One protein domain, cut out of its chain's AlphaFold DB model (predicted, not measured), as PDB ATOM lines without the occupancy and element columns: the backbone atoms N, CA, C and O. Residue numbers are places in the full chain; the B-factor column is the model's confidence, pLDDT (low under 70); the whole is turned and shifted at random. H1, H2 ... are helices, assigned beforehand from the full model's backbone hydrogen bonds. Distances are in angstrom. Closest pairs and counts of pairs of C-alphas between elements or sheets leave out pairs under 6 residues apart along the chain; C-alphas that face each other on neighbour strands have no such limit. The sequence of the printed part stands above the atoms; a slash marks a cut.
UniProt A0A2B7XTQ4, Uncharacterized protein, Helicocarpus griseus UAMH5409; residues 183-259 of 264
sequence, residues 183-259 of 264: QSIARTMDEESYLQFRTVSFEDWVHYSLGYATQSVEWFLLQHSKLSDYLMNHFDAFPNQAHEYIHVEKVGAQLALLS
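What this domain is: This is residues 183 to 259 of the 264 residues of an uncharacterized protein of Helicocarpus griseus UAMH5409 (UniProt A0A2B7XTQ4). Four helices make an open frame: H1 and H3 are its long sides, meeting near short H2 at one end, while H4 folds back at the other end to cross H1. 77 residues are printed, with named helices H1 to H4 in order and no named strand: all helix. The whole is loose, radius of gyration of the C-alphas 15.1 A, spanning 43 by 30 by 17 A.

Where its parts are: H1, residues 183 to 197, begins at C-alpha 183 (169.328, 130.080, 143.902) and is 20.8 A long. H2 is residues 202 to 209, 10.5 A; H3 is 215 to 237, 33.2 A. H4, residues 239 to 258, 30.5 A, has a kink of 25 degrees near residue 247 and ends at C-alpha 258 (181.097, 127.491, 138.307).

How they stand to each other: H1 touches H3 with residues 193 to 197 alone, at a shallow tilt of 26 degrees, opposite ways; the closest C-alphas, Gln 196 and Phe 220, are 6.4 A apart. H4 touches H1 with residues 248 to 252 alone, at a steep tilt of 67 degrees; the closest C-alphas, Ala 186 and Gly 252, are 5.1 A apart. H2 touches H3, about perpendicular at 82 degrees, closest at C-alphas Asp 204 and Val 217, 6.8 A. Every O i to N i+4 pair is within hydrogen-bond range in H1 and H2, 15 of 19 in H3, 12 of 16 in H4.

The domain as a whole: The printed part has no cut, and its three links are tight. The farthest C-alphas, Leu 210 and Asn 240, are 43.8 A apart. Residue 259 has pLDDT under 70.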
ATOM      1  N   GLN A 183     168.670 130.872 144.937       87.19
ATOM      2  CA  GLN A 183     169.328 130.080 143.902       87.19
ATOM      3  C   GLN A 183     168.391 129.826 142.724       87.19
ATOM      4  O   GLN A 183     168.818 129.926 141.572       87.19
ATOM      5  N   SER A 184     167.123 129.525 142.999       89.06
ATOM      6  CA  SER A 184     166.105 129.370 141.957       89.06
ATOM      7  C   SER A 184     165.844 130.683 141.215       89.06
ATOM      8  O   SER A 184     165.796 130.699 139.983       89.06
ATOM      9  N   ILE A 185     165.767 131.807 141.935       89.31
ATOM     10  CA  ILE A 185     165.601 133.132 141.321       89.31
ATOM     11  C   ILE A 185     166.792 133.448 140.405       89.31
ATOM     12  O   ILE A 185     166.586 133.733 139.226       89.31
ATOM     13  N   ALA A 186     168.027 133.319 140.902       88.38
ATOM     14  CA  ALA A 186     169.229 133.582 140.109       88.38
ATOM     15  C   ALA A 186     169.295 132.697 138.854       88.38
ATOM     16  O   ALA A 186     169.571 133.188 137.761       88.38
ATOM     17  N   ARG A 187     168.979 131.402 138.992       89.94
ATOM     18  CA  ARG A 187     168.967 130.456 137.871       89.94
ATOM     19  C   ARG A 187     167.925 130.823 136.817       89.94
ATOM     20  O   ARG A 187     168.247 130.845 135.639       89.94
ATOM     21  N   THR A 188     166.691 131.113 137.218       91.69
ATOM     22  CA  THR A 188     165.617 131.428 136.259       91.69
ATOM     23  C   THR A 188     165.846 132.760 135.537       91.69
ATOM     24  O   THR A 188     165.490 132.884 134.364       91.69
ATOM     25  N   MET A 189     166.486 133.736 136.194       89.75
ATOM     26  CA  MET A 189     166.944 134.978 135.559       89.75
ATOM     27  C   MET A 189     168.054 134.728 134.528       89.75
ATOM     28  O   MET A 189     168.004 135.275 133.424       89.75
ATOM     29  N   ASP A 190     169.044 133.903 134.876       89.31
ATOM     30  CA  ASP A 190     170.142 133.534 133.976       89.31
ATOM     31  C   ASP A 190     169.639 132.732 132.767       89.31
ATOM     32  O   ASP A 190     169.954 133.063 131.626       89.31
ATOM     33  N   GLU A 191     168.755 131.754 132.987       91.81
ATOM     34  CA  GLU A 191     168.117 130.974 131.923       91.81
ATOM     35  C   GLU A 191     167.349 131.869 130.940       91.81
ATOM     36  O   GLU A 191     167.464 131.693 129.724       91.81
ATOM     37  N   GLU A 192     166.594 132.854 131.437       92.38
ATOM     38  CA  GLU A 192     165.901 133.810 130.572       92.38
ATOM     39  C   GLU A 192     166.893 134.658 129.769       92.38
ATOM     40  O   GLU A 192     166.737 134.778 128.550       92.38
ATOM     41  N   SER A 193     167.933 135.184 130.420       89.12
ATOM     42  CA  SER A 193     168.985 135.987 129.781       89.12
ATOM     43  C   SER A 193     169.709 135.194 128.688       89.12
ATOM     44  O   SER A 193     169.885 135.667 127.562       89.12
ATOM     45  N   TYR A 194     170.050 133.937 128.973       90.50
ATOM     46  CA  TYR A 194     170.674 133.016 128.029       90.50
ATOM     47  C   TYR A 194     169.767 132.712 126.831       90.50
ATOM     48  O   TYR A 194     170.220 132.710 125.683       90.50
ATOM     49  N   LEU A 195     168.470 132.492 127.062       90.81
ATOM     50  CA  LEU A 195     167.508 132.283 125.981       90.81
ATOM     51  C   LEU A 195     167.385 133.518 125.086       90.81
ATOM     52  O   LEU A 195     167.339 133.358 123.868       90.81
ATOM     53  N   GLN A 196     167.368 134.726 125.660       90.12
ATOM     54  CA  GLN A 196     167.406 135.974 124.893       90.12
ATOM     55  C   GLN A 196     168.698 136.077 124.067       90.12
ATOM     56  O   GLN A 196     168.630 136.341 122.868       90.12
ATOM     57  N   PHE A 197     169.863 135.801 124.664       89.38
ATOM     58  CA  PHE A 197     171.161 135.851 123.978       89.38
ATOM     59  C   PHE A 197     171.208 134.922 122.761       89.38
ATOM     60  O   PHE A 197     171.640 135.322 121.682       89.38
ATOM     61  N   ARG A 198     170.677 133.703 122.899       90.00
ATOM     62  CA  ARG A 198     170.627 132.710 121.818       90.00
ATOM     63  C   ARG A 198     169.703 133.065 120.654       90.00
ATOM     64  O   ARG A 198     169.763 132.381 119.633       90.00
ATOM     65  N   THR A 199     168.839 134.071 120.791       89.38
ATOM     66  CA  THR A 199     167.999 134.534 119.670       89.38
ATOM     67  C   THR A 199     168.770 135.378 118.658       89.38
ATOM     68  O   THR A 199     168.323 135.518 117.520       89.38
ATOM     69  N   VAL A 200     169.929 135.910 119.049       90.81
ATOM     70  CA  VAL A 200     170.800 136.703 118.182       90.81
ATOM     71  C   VAL A 200     171.808 135.773 117.511       90.81
ATOM     72  O   VAL A 200     172.487 134.993 118.181       90.81
ATOM     73  N   SER A 201     171.901 135.834 116.182       91.00
ATOM     74  CA  SER A 201     172.876 135.033 115.441       91.00
ATOM     75  C   SER A 201     174.300 135.538 115.679       91.00
ATOM     76  O   SER A 201     174.531 136.690 116.053       91.00
ATOM     77  N   PHE A 202     175.283 134.675 115.439       90.25
ATOM     78  CA  PHE A 202     176.686 135.076 115.522       90.25
ATOM     79  C   PHE A 202     177.014 136.183 114.510       90.25
ATOM     80  O   PHE A 202     177.714 137.139 114.831       90.25
ATOM     81  N   GLU A 203     176.467 136.084 113.303       91.44
ATOM     82  CA  GLU A 203     176.632 137.059 112.229       91.44
ATOM     83  C   GLU A 203     176.138 138.450 112.633       91.44
ATOM     84  O   GLU A 203     176.801 139.446 112.355       91.44
ATOM     85  N   ASP A 204     175.011 138.521 113.342       91.81
ATOM     86  CA  ASP A 204     174.448 139.779 113.824       91.81
ATOM     87  C   ASP A 204     175.318 140.416 114.917       91.81
ATOM     88  O   ASP A 204     175.503 141.638 114.927       91.81
ATOM     89  N   TRP A 205     175.928 139.599 115.784       91.06
ATOM     90  CA  TRP A 205     176.933 140.072 116.738       91.06
ATOM     91  C   TRP A 205     178.176 140.620 116.043       91.06
ATOM     92  O   TRP A 205     178.670 141.681 116.433       91.06
ATOM     93  N   VAL A 206     178.672 139.938 115.006       90.81
ATOM     94  CA  VAL A 206     179.812 140.412 114.208       90.81
ATOM     95  C   VAL A 206     179.464 141.743 113.546       90.81
ATOM     96  O   VAL A 206     180.194 142.716 113.725       90.81
ATOM     97  N   HIS A 207     178.324 141.821 112.858       91.38
ATOM     98  CA  HIS A 207     177.869 143.029 112.176       91.38
ATOM     99  C   HIS A 207     177.740 144.222 113.135       91.38
ATOM    100  O   HIS A 207     178.256 145.309 112.865       91.38
ATOM    101  N   TYR A 208     177.138 143.995 114.305       91.06
ATOM    102  CA  TYR A 208     177.021 145.017 115.343       91.06
ATOM    103  C   TYR A 208     178.385 145.450 115.899       91.06
ATOM    104  O   TYR A 208     178.635 146.640 116.097       91.06
ATOM    105  N   SER A 209     179.300 144.499 116.109       90.38
ATOM    106  CA  SER A 209     180.659 144.775 116.595       90.38
ATOM    107  C   SER A 209     181.472 145.615 115.604       90.38
ATOM    108  O   SER A 209     182.331 146.386 116.023       90.38
ATOM    109  N   LEU A 210     181.184 145.539 114.300       89.88
ATOM    110  CA  LEU A 210     181.774 146.427 113.281       89.88
ATOM    111  C   LEU A 210     181.222 147.867 113.341       89.88
ATOM    112  O   LEU A 210     181.707 148.755 112.637       89.88
ATOM    113  N   GLY A 211     180.239 148.117 114.212       88.69
ATOM    114  CA  GLY A 211     179.642 149.428 114.450       88.69
ATOM    115  C   GLY A 211     178.426 149.726 113.579       88.69
ATOM    116  O   GLY A 211     178.068 150.898 113.443       88.69
ATOM    117  N   TYR A 212     177.808 148.705 112.983       89.56
ATOM    118  CA  TYR A 212     176.577 148.848 112.211       89.56
ATOM    119  C   TYR A 212     175.334 148.600 113.072       89.56
ATOM    120  O   TYR A 212     175.390 147.921 114.097       89.56
ATOM    121  N   ALA A 213     174.206 149.177 112.656       88.81
ATOM    122  CA  ALA A 213     172.925 148.953 113.313       88.81
ATOM    123  C   ALA A 213     172.424 147.534 113.011       88.81
ATOM    124  O   ALA A 213     172.346 147.119 111.852       88.81
ATOM    125  N   THR A 214     172.052 146.800 114.059       90.69
ATOM    126  CA  THR A 214     171.603 145.410 113.942       90.69
ATOM    127  C   THR A 214     170.349 145.209 114.773       90.69
ATOM    128  O   THR A 214     170.414 145.147 115.999       90.69
ATOM    129  N   GLN A 215     169.207 145.059 114.100       90.12
ATOM    130  CA  GLN A 215     167.893 145.013 114.746       90.12
ATOM    131  C   GLN A 215     167.770 143.917 115.819       90.12
ATOM    132  O   GLN A 215     167.143 144.138 116.852       90.12
ATOM    133  N   SER A 216     168.363 142.742 115.599       90.62
ATOM    134  CA  SER A 216     168.308 141.630 116.555       90.62
ATOM    135  C   SER A 216     169.085 141.915 117.841       90.62
ATOM    136  O   SER A 216     168.578 141.660 118.933       90.62
ATOM    137  N   VAL A 217     170.272 142.516 117.723       90.50
ATOM    138  CA  VAL A 217     171.080 142.968 118.862       90.50
ATOM    139  C   VAL A 217     170.376 144.108 119.596       90.50
ATOM    140  O   VAL A 217     170.271 144.078 120.818       90.50
ATOM    141  N   GLU A 218     169.833 145.088 118.871       90.81
ATOM    142  CA  GLU A 218     169.068 146.195 119.463       90.81
ATOM    143  C   GLU A 218     167.846 145.690 120.237       90.81
ATOM    144  O   GLU A 218     167.588 146.129 121.358       90.81
ATOM    145  N   TRP A 219     167.122 144.715 119.681       90.31
ATOM    146  CA  TRP A 219     166.007 144.075 120.369       90.31
ATOM    147  C   TRP A 219     166.450 143.324 121.624       90.31
ATOM    148  O   TRP A 219     165.793 143.437 122.659       90.31
ATOM    149  N   PHE A 220     167.554 142.578 121.549       90.19
ATOM    150  CA  PHE A 220     168.141 141.888 122.696       90.19
ATOM    151  C   PHE A 220     168.485 142.868 123.827       90.19
ATOM    152  O   PHE A 220     168.109 142.620 124.976       90.19
ATOM    153  N   LEU A 221     169.132 143.994 123.503       88.44
ATOM    154  CA  LEU A 221     169.477 145.042 124.467       88.44
ATOM    155  C   LEU A 221     168.216 145.667 125.081       88.44
ATOM    156  O   LEU A 221     168.141 145.833 126.296       88.44
ATOM    157  N   LEU A 222     167.191 145.925 124.262       88.31
ATOM    158  CA  LEU A 222     165.894 146.420 124.727       88.31
ATOM    159  C   LEU A 222     165.183 145.424 125.654       88.31
ATOM    160  O   LEU A 222     164.542 145.828 126.619       88.31
ATOM    161  N   GLN A 223     165.247 144.117 125.381       87.94
ATOM    162  CA  GLN A 223     164.658 143.135 126.296       87.94
ATOM    163  C   GLN A 223     165.431 143.063 127.612       87.94
ATOM    164  O   GLN A 223     164.800 142.954 128.659       87.94
ATOM    165  N   HIS A 224     166.760 143.172 127.579       85.62
ATOM    166  CA  HIS A 224     167.572 143.177 128.795       85.62
ATOM    167  C   HIS A 224     167.352 144.427 129.647       85.62
ATOM    168  O   HIS A 224     167.371 144.326 130.871       85.62
ATOM    169  N   SER A 225     167.064 145.588 129.048       84.56
ATOM    170  CA  SER A 225     166.749 146.787 129.834       84.56
ATOM    171  C   SER A 225     165.455 146.633 130.643       84.56
ATOM    172  O   SER A 225     165.380 147.137 131.762       84.56
ATOM    173  N   LYS A 226     164.468 145.871 130.140       84.75
ATOM    174  CA  LYS A 226     163.207 145.611 130.861       84.75
ATOM    175  C   LYS A 226     163.405 144.888 132.187       84.75
ATOM    176  O   LYS A 226     162.575 145.042 133.074       84.75
ATOM    177  N   LEU A 227     164.472 144.099 132.335       85.25
ATOM    178  CA  LEU A 227     164.774 143.445 133.607       85.25
ATOM    179  C   LEU A 227     164.936 144.477 134.730       85.25
ATOM    180  O   LEU A 227     164.380 144.293 135.811       85.25
ATOM    181  N   SER A 228     165.642 145.576 134.450       83.00
ATOM    182  CA  SER A 228     165.797 146.682 135.397       83.00
ATOM    183  C   SER A 228     164.437 147.279 135.758       83.00
ATOM    184  O   SER A 228     164.110 147.387 136.938       83.00
ATOM    185  N   ASP A 229     163.590 147.554 134.761       86.19
ATOM    186  CA  ASP A 229     162.247 148.098 134.984       86.19
ATOM    187  C   ASP A 229     161.380 147.159 135.839       86.19
ATOM    188  O   ASP A 229     160.692 147.604 136.759       86.19
ATOM    189  N   TYR A 230     161.403 145.849 135.569       88.06
ATOM    190  CA  TYR A 230     160.642 144.872 136.349       88.06
ATOM    191  C   TYR A 230     161.118 144.793 137.796       88.06
ATOM    192  O   TYR A 230     160.287 144.720 138.700       88.06
ATOM    193  N   LEU A 231     162.431 144.833 138.027       87.38
ATOM    194  CA  LEU A 231     162.992 144.785 139.373       87.38
ATOM    195  C   LEU A 231     162.718 146.072 140.150       87.38
ATOM    196  O   LEU A 231     162.302 145.987 141.299       87.38
ATOM    197  N   MET A 232     162.844 147.246 139.527       87.12
ATOM    198  CA  MET A 232     162.531 148.519 140.187       87.12
ATOM    199  C   MET A 232     161.055 148.596 140.582       87.12
ATOM    200  O   MET A 232     160.746 148.856 141.742       87.12
ATOM    201  N   ASN A 233     160.144 148.251 139.666       89.12
ATOM    202  CA  ASN A 233     158.711 148.189 139.976       89.12
ATOM    203  C   ASN A 233     158.405 147.188 141.104       89.12
ATOM    204  O   ASN A 233     157.533 147.427 141.940       89.12
ATOM    205  N   HIS A 234     159.115 146.057 141.133       88.31
ATOM    206  CA  HIS A 234     158.967 145.054 142.186       88.31
ATOM    207  C   HIS A 234     159.486 145.548 143.535       88.31
ATOM    208  O   HIS A 234     158.835 145.331 144.550       88.31
ATOM    209  N   PHE A 235     160.617 146.248 143.564       88.31
ATOM    210  CA  PHE A 235     161.190 146.808 144.788       88.31
ATOM    211  C   PHE A 235     160.359 147.962 145.344       88.31
ATOM    212  O   PHE A 235     160.202 148.054 146.560       88.31
ATOM    213  N   ASP A 236     159.752 148.773 144.479       87.56
ATOM    214  CA  ASP A 236     158.794 149.800 144.891       87.56
ATOM    215  C   ASP A 236     157.551 149.182 145.553       87.56
ATOM    216  O   ASP A 236     157.045 149.701 146.550       87.56
ATOM    217  N   ALA A 237     157.070 148.046 145.033       87.56
ATOM    218  CA  ALA A 237     155.927 147.324 145.593       87.56
ATOM    219  C   ALA A 237     156.278 146.499 146.848       87.56
ATOM    220  O   ALA A 237     155.447 146.368 147.750       87.56
ATOM    221  N   PHE A 238     157.497 145.955 146.922       86.25
ATOM    222  CA  PHE A 238     157.974 145.077 147.996       86.25
ATOM    223  C   PHE A 238     159.373 145.495 148.502       86.25
ATOM    224  O   PHE A 238     160.356 144.781 148.276       86.25
ATOM    225  N   PRO A 239     159.499 146.616 149.242       83.06
ATOM    226  CA  PRO A 239     160.804 147.166 149.641       83.06
ATOM    227  C   PRO A 239     161.646 146.237 150.525       83.06
ATOM    228  O   PRO A 239     162.876 146.292 150.525       83.06
ATOM    229  N   ASN A 240     160.992 145.356 151.283       82.38
ATOM    230  CA  ASN A 240     161.663 144.340 152.088       82.38
ATOM    231  C   ASN A 240     162.414 143.314 151.224       82.38
ATOM    232  O   ASN A 240     163.460 142.833 151.642       82.38
ATOM    233  N   GLN A 241     161.929 143.020 150.015       82.75
ATOM    234  CA  GLN A 241     162.573 142.070 149.106       82.75
ATOM    235  C   GLN A 241     163.772 142.675 148.373       82.75
ATOM    236  O   GLN A 241     164.640 141.932 147.936       82.75
ATOM    237  N   ALA A 242     163.876 144.001 148.268       82.44
ATOM    238  CA  ALA A 242     165.008 144.644 147.598       82.44
ATOM    239  C   ALA A 242     166.362 144.244 148.217       82.44
ATOM    240  O   ALA A 242     167.321 143.965 147.499       82.44
ATOM    241  N   HIS A 243     166.424 144.133 149.548       81.56
ATOM    242  CA  HIS A 243     167.629 143.695 150.262       81.56
ATOM    243  C   HIS A 243     167.978 142.227 149.972       81.56
ATOM    244  O   HIS A 243     169.153 141.871 149.896       81.56
ATOM    245  N   GLU A 244     166.970 141.388 149.739       83.62
ATOM    246  CA  GLU A 244     167.138 139.962 149.458       83.62
ATOM    247  C   GLU A 244     167.748 139.702 148.071       83.62
ATOM    248  O   GLU A 244     168.497 138.741 147.871       83.62
ATOM    249  N   TYR A 245     167.527 140.600 147.107       86.00
ATOM    250  CA  TYR A 245     168.115 140.486 145.769       86.00
ATOM    251  C   TYR A 245     169.640 140.681 145.738       86.00
ATOM    252  O   TYR A 245     170.287 140.213 144.801       86.00
ATOM    253  N   ILE A 246     170.248 141.242 146.791       84.19
ATOM    254  CA  ILE A 246     171.714 141.255 146.956       84.19
ATOM    255  C   ILE A 246     172.255 139.818 147.057       84.19
ATOM    256  O   ILE A 246     173.345 139.507 146.569       84.19
ATOM    257  N   HIS A 247     171.505 138.910 147.690       85.75
ATOM    258  CA  HIS A 247     171.882 137.501 147.775       85.75
ATOM    259  C   HIS A 247     171.688 136.780 146.438       85.75
ATOM    260  O   HIS A 247     172.539 135.970 146.066       85.75
ATOM    261  N   VAL A 248     170.638 137.123 145.686       86.00
ATOM    262  CA  VAL A 248     170.409 136.623 144.318       86.00
ATOM    263  C   VAL A 248     171.585 136.979 143.407       86.00
ATOM    264  O   VAL A 248     172.115 136.100 142.732       86.00
ATOM    265  N   GLU A 249     172.046 138.233 143.430       85.38
ATOM    266  CA  GLU A 249     173.193 138.691 142.635       85.38
ATOM    267  C   GLU A 249     174.471 137.904 142.968       85.38
ATOM    268  O   GLU A 249     175.140 137.380 142.075       85.38
ATOM    269  N   LYS A 250     174.788 137.750 144.262       84.44
ATOM    270  CA  LYS A 250     175.964 136.986 144.715       84.44
ATOM    271  C   LYS A 250     175.919 135.531 144.253       84.44
ATOM    272  O   LYS A 250     176.940 135.001 143.817       84.44
ATOM    273  N   VAL A 251     174.756 134.885 144.351       86.31
ATOM    274  CA  VAL A 251     174.575 133.501 143.894       86.31
ATOM    275  C   VAL A 251     174.682 133.418 142.372       86.31
ATOM    276  O   VAL A 251     175.359 132.525 141.870       86.31
ATOM    277  N   GLY A 252     174.100 134.367 141.634       81.56
ATOM    278  CA  GLY A 252     174.242 134.458 140.179       81.56
ATOM    279  C   GLY A 252     175.704 134.561 139.738       81.56
ATOM    280  O   GLY A 252     176.153 133.787 138.895       81.56
ATOM    281  N   ALA A 253     176.490 135.431 140.380       81.00
ATOM    282  CA  ALA A 253     177.920 135.567 140.102       81.00
ATOM    283  C   ALA A 253     178.701 134.267 140.376       81.00
ATOM    284  O   ALA A 253     179.589 133.895 139.610       81.00
ATOM    285  N   GLN A 254     178.358 133.540 141.444       83.00
ATOM    286  CA  GLN A 254     178.964 132.239 141.744       83.00
ATOM    287  C   GLN A 254     178.579 131.168 140.717       83.00
ATOM    288  O   GLN A 254     179.440 130.394 140.302       83.00
ATOM    289  N   LEU A 255     177.317 131.131 140.277       79.75
ATOM    290  CA  LEU A 255     176.863 130.216 139.227       79.75
ATOM    291  C   LEU A 255     177.607 130.467 137.910       79.75
ATOM    292  O   LEU A 255     178.049 129.510 137.276       79.75
ATOM    293  N   ALA A 256     177.829 131.731 137.542       76.12
ATOM    294  CA  ALA A 256     178.604 132.091 136.356       76.12
ATOM    295  C   ALA A 256     180.068 131.612 136.437       76.12
ATOM    296  O   ALA A 256     180.612 131.137 135.446       76.12
ATOM    297  N   LEU A 257     180.696 131.673 137.618       76.56
ATOM    298  CA  LEU A 257     182.072 131.196 137.830       76.56
ATOM    299  C   LEU A 257     182.197 129.664 137.845       76.56
ATOM    300  O   LEU A 257     183.253 129.134 137.508       76.56
ATOM    301  N   LEU A 258     181.144 128.957 138.261       73.69
ATOM    302  CA  LEU A 258     181.097 127.491 138.307       73.69
ATOM    303  C   LEU A 258     180.642 126.864 136.983       73.69
ATOM    304  O   LEU A 258     180.763 125.653 136.796       73.69
ATOM    305  N   SER A 259     180.121 127.679 136.071       64.62
ATOM    306  CA  SER A 259     179.808 127.276 134.707       64.62
ATOM    307  C   SER A 259     181.122 127.131 133.942       64.62
ATOM    308  O   SER A 259     181.675 128.119 133.463       64.62
TER     309      SER A 259